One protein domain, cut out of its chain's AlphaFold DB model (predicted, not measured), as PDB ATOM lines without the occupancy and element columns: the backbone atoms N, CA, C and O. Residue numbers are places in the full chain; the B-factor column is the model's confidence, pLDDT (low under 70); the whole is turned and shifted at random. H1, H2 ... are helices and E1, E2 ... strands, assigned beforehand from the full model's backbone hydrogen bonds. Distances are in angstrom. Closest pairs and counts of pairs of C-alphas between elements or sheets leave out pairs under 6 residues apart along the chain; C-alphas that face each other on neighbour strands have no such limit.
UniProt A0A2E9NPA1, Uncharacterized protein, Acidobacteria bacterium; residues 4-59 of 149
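What this domain is: This is residues 4 to 59 of the 149 residues of an uncharacterized protein of Acidobacteria bacterium (UniProt A0A2E9NPA1). A hairpin of two strands, E1 and E2, makes one side of an open frame, and the long helix H2 makes the other side, with a gap between them. The short helix H1 lies at the turn where the chain passes from E2 into H2, and the tail after H2, residues 44 to 59, bends round and runs back across the space between helix and hairpin. The printed part has 56 residues with two named strands and two named helices, in the order E1, E2, H1, H2; the sheet, E1 - E2, is antiparallel, and the class is mixed, helices and strands. The whole is only just loose, close to compact, with a radius of gyration of the C-alphas of 12.5 A, and it spans 32 by 24 by 16 A.

How they stand to each other: E1, residues 4 to 8, and E2, residues 15 to 20, are antiparallel neighbours and form a hairpin, with 143 degrees between their directions. C-alphas 4 and 19 face each other at 4.4 A, and C-alphas 8 and 15 at 4.5 A. N 5 and O 18 are within hydrogen-bond range at 2.8 A, and N 7 and O 16 at 2.9 A. A tight link of two residues leads from E2 to H1, residues 23 to 26. Another tight link leads on to H2, residues 29 to 43. H1 and H2 touch only at the corner by their link, and only just, with 3 pairs of C-alphas within 8 A; the closest are those of Leu 25 and Gln 31, 6.7 A apart, and H2 touches H1 with residues 31 to 32 alone. H2 is apart from both E1 and E2, and H1 is apart from E1. In H2 every O i to N i+4 pair is within hydrogen-bond range, while H1 is too short for such a pair.

Where its parts are: E1 begins with C-alpha 4 at (95.254, 19.609, 63.993). E2 is 16.2 A from first to last C-alpha, and E1 is 13.1 A. H2, 21.0 A long, runs from C-alpha 29 at (100.050, 5.607, 77.881) to C-alpha 43 at (109.078, 9.547, 59.351). H1 has four residues, Ala 23 to Asn 26, and is 5.1 A long.

The domain as a whole: The two C-alphas farthest apart are those of Ala 27 and Ser 48, at 34.5 A. The printed part has no cut, and no link between named elements is long. Residues 22 to 30, of which 23 to 26 belong to H1, stand free. The mean pLDDT of the printed part is 80.9; residues 23 to 29 and residue 59 are under 70.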
ATOM      1  N   VAL A   4      94.231  19.206  64.974       89.19
ATOM      2  CA  VAL A   4      95.254  19.609  63.993       89.19
ATOM      3  C   VAL A   4      95.163  21.107  63.730       89.19
ATOM      4  O   VAL A   4      94.108  21.616  63.358       89.19
ATOM      5  N   TYR A   5      96.288  21.797  63.870       84.50
ATOM      6  CA  TYR A   5      96.403  23.243  63.715       84.50
ATOM      7  C   TYR A   5      97.333  23.589  62.562       84.50
ATOM      8  O   TYR A   5      98.375  22.961  62.383       84.50
ATOM      9  N   ARG A   6      96.994  24.634  61.804       91.88
ATOM     10  CA  ARG A   6      97.940  25.272  60.883       91.88
ATOM     11  C   ARG A   6      98.853  26.197  61.683       91.88
ATOM     12  O   ARG A   6      98.356  27.062  62.397       91.88
ATOM     13  N   ALA A   7     100.160  26.061  61.506       87.81
ATOM     14  CA  ALA A   7     101.166  26.884  62.166       87.81
ATOM     15  C   ALA A   7     102.278  27.290  61.191       87.81
ATOM     16  O   ALA A   7     102.348  26.812  60.055       87.81
ATOM     17  N   ARG A   8     103.156  28.182  61.644       90.44
ATOM     18  CA  ARG A   8     104.389  28.540  60.946       90.44
ATOM     19  C   ARG A   8     105.569  28.088  61.797       90.44
ATOM     20  O   ARG A   8     105.631  28.413  62.974       90.44
ATOM     21  N   ASP A   9     106.475  27.329  61.199       83.62
ATOM     22  CA  ASP A   9     107.751  26.950  61.805       83.62
ATOM     23  C   ASP A   9     108.649  28.194  61.822       83.62
ATOM     24  O   ASP A   9     109.079  28.662  60.767       83.62
ATOM     25  N   GLU A  10     108.881  28.774  62.998       84.31
ATOM     26  CA  GLU A  10     109.650  30.018  63.144       84.31
ATOM     27  C   GLU A  10     111.144  29.831  62.854       84.31
ATOM     28  O   GLU A  10     111.809  30.778  62.439       84.31
ATOM     29  N   ARG A  11     111.672  28.609  63.010       84.62
ATOM     30  CA  ARG A  11     113.089  28.304  62.755       84.62
ATOM     31  C   ARG A  11     113.379  28.192  61.265       84.62
ATOM     32  O   ARG A  11     114.430  28.635  60.814       84.62
ATOM     33  N   LEU A  12     112.470  27.572  60.513       86.69
ATOM     34  CA  LEU A  12     112.664  27.267  59.089       86.69
ATOM     35  C   LEU A  12     111.765  28.091  58.154       86.69
ATOM     36  O   LEU A  12     111.855  27.966  56.936       86.69
ATOM     37  N   GLY A  13     110.885  28.931  58.699       89.81
ATOM     38  CA  GLY A  13     110.079  29.902  57.959       89.81
ATOM     39  C   GLY A  13     108.921  29.328  57.132       89.81
ATOM     40  O   GLY A  13     108.305  30.077  56.369       89.81
ATOM     41  N   ARG A  14     108.593  28.040  57.282       90.19
ATOM     42  CA  ARG A  14     107.605  27.298  56.469       90.19
ATOM     43  C   ARG A  14     106.250  27.131  57.161       90.19
ATOM     44  O   ARG A  14     106.153  27.197  58.382       90.19
ATOM     45  N   THR A  15     105.202  26.861  56.383       93.62
ATOM     46  CA  THR A  15     103.882  26.492  56.929       93.62
ATOM     47  C   THR A  15     103.867  25.008  57.281       93.62
ATOM     48  O   THR A  15     104.275  24.182  56.467       93.62
ATOM     49  N   VAL A  16     103.391  24.672  58.478       92.31
ATOM     50  CA  VAL A  16     103.317  23.300  58.997       92.31
ATOM     51  C   VAL A  16     101.938  23.010  59.588       92.31
ATOM     52  O   VAL A  16     101.168  23.924  59.891       92.31
ATOM     53  N   ALA A  17     101.630  21.726  59.758       92.62
ATOM     54  CA  ALA A  17     100.494  21.269  60.546       92.62
ATOM     55  C   ALA A  17     101.000  20.684  61.873       92.62
ATOM     56  O   ALA A  17     101.932  19.885  61.870       92.62
ATOM     57  N   ILE A  18     100.382  21.063  62.992       88.19
ATOM     58  CA  ILE A  18     100.695  20.543  64.330       88.19
ATOM     59  C   ILE A  18      99.516  19.699  64.799       88.19
ATOM     60  O   ILE A  18      98.403  20.210  64.905       88.19
ATOM     61  N   LYS A  19      99.750  18.412  65.082       87.69
ATOM     62  CA  LYS A  19      98.749  17.499  65.649       87.69
ATOM     63  C   LYS A  19      98.984  17.374  67.152       87.69
ATOM     64  O   LYS A  19      99.986  16.802  67.565       87.69
ATOM     65  N   VAL A  20      98.054  17.890  67.950       84.00
ATOM     66  CA  VAL A  20      98.128  17.898  69.416       84.00
ATOM     67  C   VAL A  20      97.180  16.849  69.974       84.00
ATOM     68  O   VAL A  20      95.992  16.848  69.653       84.00
ATOM     69  N   LEU A  21      97.680  15.941  70.811       79.56
ATOM     70  CA  LEU A  21      96.824  14.999  71.526       79.56
ATOM     71  C   LEU A  21      95.971  15.749  72.559       79.56
ATOM     72  O   LEU A  21      96.469  16.574  73.316       79.56
ATOM     73  N   ARG A  22      94.663  15.476  72.580       72.19
ATOM     74  CA  ARG A  22      93.743  16.081  73.555       72.19
ATOM     75  C   ARG A  22      94.128  15.658  74.974       72.19
ATOM     76  O   ARG A  22      94.440  14.490  75.182       72.19
ATOM     77  N   ALA A  23      93.997  16.556  75.951       63.09
ATOM     78  CA  ALA A  23      94.368  16.308  77.351       63.09
ATOM     79  C   ALA A  23      93.722  15.040  77.953       63.09
ATOM     80  O   ALA A  23      94.385  14.277  78.647       63.09
ATOM     81  N   ALA A  24      92.465  14.741  77.601       57.59
ATOM     82  CA  ALA A  24      91.772  13.513  78.017       57.59
ATOM     83  C   ALA A  24      92.408  12.209  77.483       57.59
ATOM     84  O   ALA A  24      92.069  11.124  77.942       57.59
ATOM     85  N   LEU A  25      93.305  12.308  76.500       52.81
ATOM     86  CA  LEU A  25      94.001  11.197  75.848       52.81
ATOM     87  C   LEU A  25      95.491  11.125  76.222       52.81
ATOM     88  O   LEU A  25      96.100  10.083  76.005       52.81
ATOM     89  N   ASN A  26      96.063  12.188  76.805       52.69
ATOM     90  CA  ASN A  26      97.429  12.180  77.349       52.69
ATOM     91  C   ASN A  26      97.540  11.374  78.655       52.69
ATOM     92  O   ASN A  26      98.618  10.900  78.989       52.69
ATOM     93  N   ALA A  27      96.428  11.152  79.365       55.97
ATOM     94  CA  ALA A  27      96.395  10.289  80.550       55.97
ATOM     95  C   ALA A  27      96.558   8.785  80.225       55.97
ATOM     96  O   ALA A  27      96.767   7.977  81.129       55.97
ATOM     97  N   ASP A  28      96.467   8.400  78.947       68.00
ATOM     98  CA  ASP A  28      96.509   7.014  78.483       68.00
ATOM     99  C   ASP A  28      97.822   6.715  77.736       68.00
ATOM    100  O   ASP A  28      98.013   7.076  76.567       68.00
ATOM    101  N   ARG A  29      98.736   6.008  78.418       69.00
ATOM    102  CA  ARG A  29     100.050   5.607  77.881       69.00
ATOM    103  C   ARG A  29      99.951   4.826  76.569       69.00
ATOM    104  O   ARG A  29     100.876   4.890  75.757       69.00
ATOM    105  N   GLU A  30      98.859   4.101  76.334       78.12
ATOM    106  CA  GLU A  30      98.680   3.324  75.107       78.12
ATOM    107  C   GLU A  30      98.479   4.235  73.887       78.12
ATOM    108  O   GLU A  30      99.007   3.974  72.798       78.12
ATOM    109  N   GLN A  31      97.773   5.351  74.068       75.50
ATOM    110  CA  GLN A  31      97.511   6.313  73.001       75.50
ATOM    111  C   GLN A  31      98.748   7.110  72.620       75.50
ATOM    112  O   GLN A  31      98.974   7.320  71.424       75.50
ATOM    113  N   TRP A  32      99.568   7.487  73.603       78.12
ATOM    114  CA  TRP A  32     100.885   8.068  73.347       78.12
ATOM    115  C   TRP A  32     101.774   7.100  72.563       78.12
ATOM    116  O   TRP A  32     102.322   7.457  71.521       78.12
ATOM    117  N   ALA A  33     101.836   5.833  72.985       83.06
ATOM    118  CA  ALA A  33     102.619   4.818  72.289       83.06
ATOM    119  C   ALA A  33     102.140   4.600  70.840       83.06
ATOM    120  O   ALA A  33     102.959   4.425  69.938       83.06
ATOM    121  N   ARG A  34     100.823   4.637  70.584       83.88
ATOM    122  CA  ARG A  34     100.280   4.581  69.217       83.88
ATOM    123  C   ARG A  34     100.662   5.815  68.400       83.88
ATOM    124  O   ARG A  34     101.071   5.661  67.255       83.88
ATOM    125  N   PHE A  35     100.560   7.007  68.983       82.69
ATOM    126  CA  PHE A  35     100.930   8.260  68.324       82.69
ATOM    127  C   PHE A  35     102.414   8.285  67.929       82.69
ATOM    128  O   PHE A  35     102.739   8.619  66.792       82.69
ATOM    129  N   LEU A  36     103.297   7.827  68.821       83.69
ATOM    130  CA  LEU A  36     104.720   7.655  68.528       83.69
ATOM    131  C   LEU A  36     104.965   6.648  67.398       83.69
ATOM    132  O   LEU A  36     105.748   6.931  66.497       83.69
ATOM    133  N   ARG A  37     104.283   5.493  67.405       87.38
ATOM    134  CA  ARG A  37     104.419   4.493  66.328       87.38
ATOM    135  C   ARG A  37     103.971   5.034  64.972       87.38
ATOM    136  O   ARG A  37     104.667   4.817  63.984       87.38
ATOM    137  N   GLU A  38     102.842   5.744  64.920       85.50
ATOM    138  CA  GLU A  38     102.367   6.416  63.700       85.50
ATOM    139  C   GLU A  38     103.421   7.398  63.179       85.50
ATOM    140  O   GLU A  38     103.736   7.399  61.988       85.50
ATOM    141  N   ALA A  39     104.002   8.194  64.079       85.06
ATOM    142  CA  ALA A  39     105.010   9.172  63.712       85.06
ATOM    143  C   ALA A  39     106.312   8.529  63.217       85.06
ATOM    144  O   ALA A  39     106.844   8.922  62.183       85.06
ATOM    145  N   GLN A  40     106.806   7.498  63.902       85.69
ATOM    146  CA  GLN A  40     108.006   6.768  63.489       85.69
ATOM    147  C   GLN A  40     107.819   6.120  62.114       85.69
ATOM    148  O   GLN A  40     108.662   6.294  61.234       85.69
ATOM    149  N   ALA A  41     106.685   5.446  61.898       86.06
ATOM    150  CA  ALA A  41     106.368   4.818  60.621       86.06
ATOM    151  C   ALA A  41     106.292   5.843  59.478       86.06
ATOM    152  O   ALA A  41     106.860   5.614  58.413       86.06
ATOM    153  N   ALA A  42     105.645   6.990  59.703       84.25
ATOM    154  CA  ALA A  42     105.561   8.050  58.703       84.25
ATOM    155  C   ALA A  42     106.913   8.746  58.462       84.25
ATOM    156  O   ALA A  42     107.235   9.054  57.319       84.25
ATOM    157  N   SER A  43     107.740   8.944  59.496       82.00
ATOM    158  CA  SER A  43     109.078   9.547  59.351       82.00
ATOM    159  C   SER A  43     110.061   8.677  58.562       82.00
ATOM    160  O   SER A  43     110.977   9.203  57.935       82.00
ATOM    161  N   ALA A  44     109.862   7.354  58.563       83.19
ATOM    162  CA  ALA A  44     110.699   6.410  57.828       83.19
ATOM    163  C   ALA A  44     110.419   6.413  56.313       83.19
ATOM    164  O   ALA A  44     111.174   5.817  55.546       83.19
ATOM    165  N   LEU A  45     109.340   7.068  55.871       83.75
ATOM    166  CA  LEU A  45     108.915   7.106  54.479       83.75
ATOM    167  C   LEU A  45     109.150   8.502  53.890       83.75
ATOM    168  O   LEU A  45     108.601   9.493  54.363       83.75
ATOM    169  N   GLN A  46     109.925   8.577  52.807       77.50
ATOM    170  CA  GLN A  46     110.105   9.805  52.028       77.50
ATOM    171  C   GLN A  46     109.481   9.635  50.642       77.50
ATOM    172  O   GLN A  46     109.968   8.876  49.808       77.50
ATOM    173  N   SER A  47     108.374  10.333  50.395       82.31
ATOM    174  CA  SER A  47     107.684  10.361  49.104       82.31
ATOM    175  C   SER A  47     106.876  11.650  48.984       82.31
ATOM    176  O   SER A  47     106.361  12.142  49.985       82.31
ATOM    177  N   SER A  48     106.689  12.163  47.766       84.00
ATOM    178  CA  SER A  48     105.820  13.322  47.505       84.00
ATOM    179  C   SER A  48     104.360  13.096  47.913       84.00
ATOM    180  O   SER A  48     103.614  14.057  48.067       84.00
ATOM    181  N   ASN A  49     103.949  11.834  48.082       85.56
ATOM    182  CA  ASN A  49     102.584  11.451  48.441       85.56
ATOM    183  C   ASN A  49     102.414  11.160  49.943       85.56
ATOM    184  O   ASN A  49     101.338  10.733  50.359       85.56
ATOM    185  N   ILE A  50     103.460  11.347  50.754       84.62
ATOM    186  CA  ILE A  50     103.452  11.049  52.190       84.62
ATOM    187  C   ILE A  50     103.832  12.310  52.962       84.62
ATOM    188  O   ILE A  50     104.822  12.973  52.658       84.62
ATOM    189  N   ALA A  51     103.041  12.643  53.982       83.12
ATOM    190  CA  ALA A  51     103.336  13.776  54.846       83.12
ATOM    191  C   ALA A  51     104.645  13.538  55.613       83.12
ATOM    192  O   ALA A  51     104.784  12.554  56.337       83.12
ATOM    193  N   THR A  52     105.597  14.458  55.467       84.94
ATOM    194  CA  THR A  52     106.864  14.414  56.200       84.94
ATOM    195  C   THR A  52     106.668  14.923  57.621       84.94
ATOM    196  O   THR A  52     106.135  16.012  57.835       84.94
ATOM    197  N   ILE A  53     107.143  14.147  58.592       86.88
ATOM    198  CA  ILE A  53     107.196  14.564  59.990       86.88
ATOM    199  C   ILE A  53     108.522  15.262  60.230       86.88
ATOM    200  O   ILE A  53     109.586  14.719  59.943       86.88
ATOM    201  N   TYR A  54     108.437  16.488  60.732       84.38
ATOM    202  CA  TYR A  54     109.605  17.326  60.967       84.38
ATOM    203  C   TYR A  54     110.086  17.307  62.411       84.38
ATOM    204  O   TYR A  54     111.278  17.481  62.639       84.38
ATOM    205  N   ASP A  55     109.166  17.129  63.355       81.12
ATOM    206  CA  ASP A  55     109.459  17.104  64.779       81.12
ATOM    207  C   ASP A  55     108.374  16.319  65.526       81.12
ATOM    208  O   ASP A  55     107.225  16.236  65.069       81.12
ATOM    209  N   ILE A  56     108.745  15.743  66.666       81.75
ATOM    210  CA  ILE A  56     107.835  15.128  67.626       81.75
ATOM    211  C   ILE A  56     108.356  15.386  69.034       81.75
ATOM    212  O   ILE A  56     109.516  15.132  69.343       81.75
ATOM    213  N   GLY A  57     107.478  15.864  69.904       75.75
ATOM    214  CA  GLY A  57     107.841  16.171  71.274       75.75
ATOM    215  C   GLY A  57     106.618  16.384  72.141       75.75
ATOM    216  O   GLY A  57     105.486  16.465  71.657       75.75
ATOM    217  N   GLU A  58     106.874  16.461  73.433       70.62
ATOM    218  CA  GLU A  58     105.919  16.875  74.443       70.62
ATOM    219  C   GLU A  58     106.182  18.349  74.755       70.62
ATOM    220  O   GLU A  58     107.334  18.792  74.785       70.62
ATOM    221  N   GLN A  59     105.129  19.151  74.934       65.12
ATOM    222  CA  GLN A  59     105.333  20.511  75.418       65.12
ATOM    223  C   GLN A  59     105.458  20.459  76.946       65.12
ATOM    224  O   GLN A  59     104.517  20.768  77.670       65.12
TER     225      GLN A  59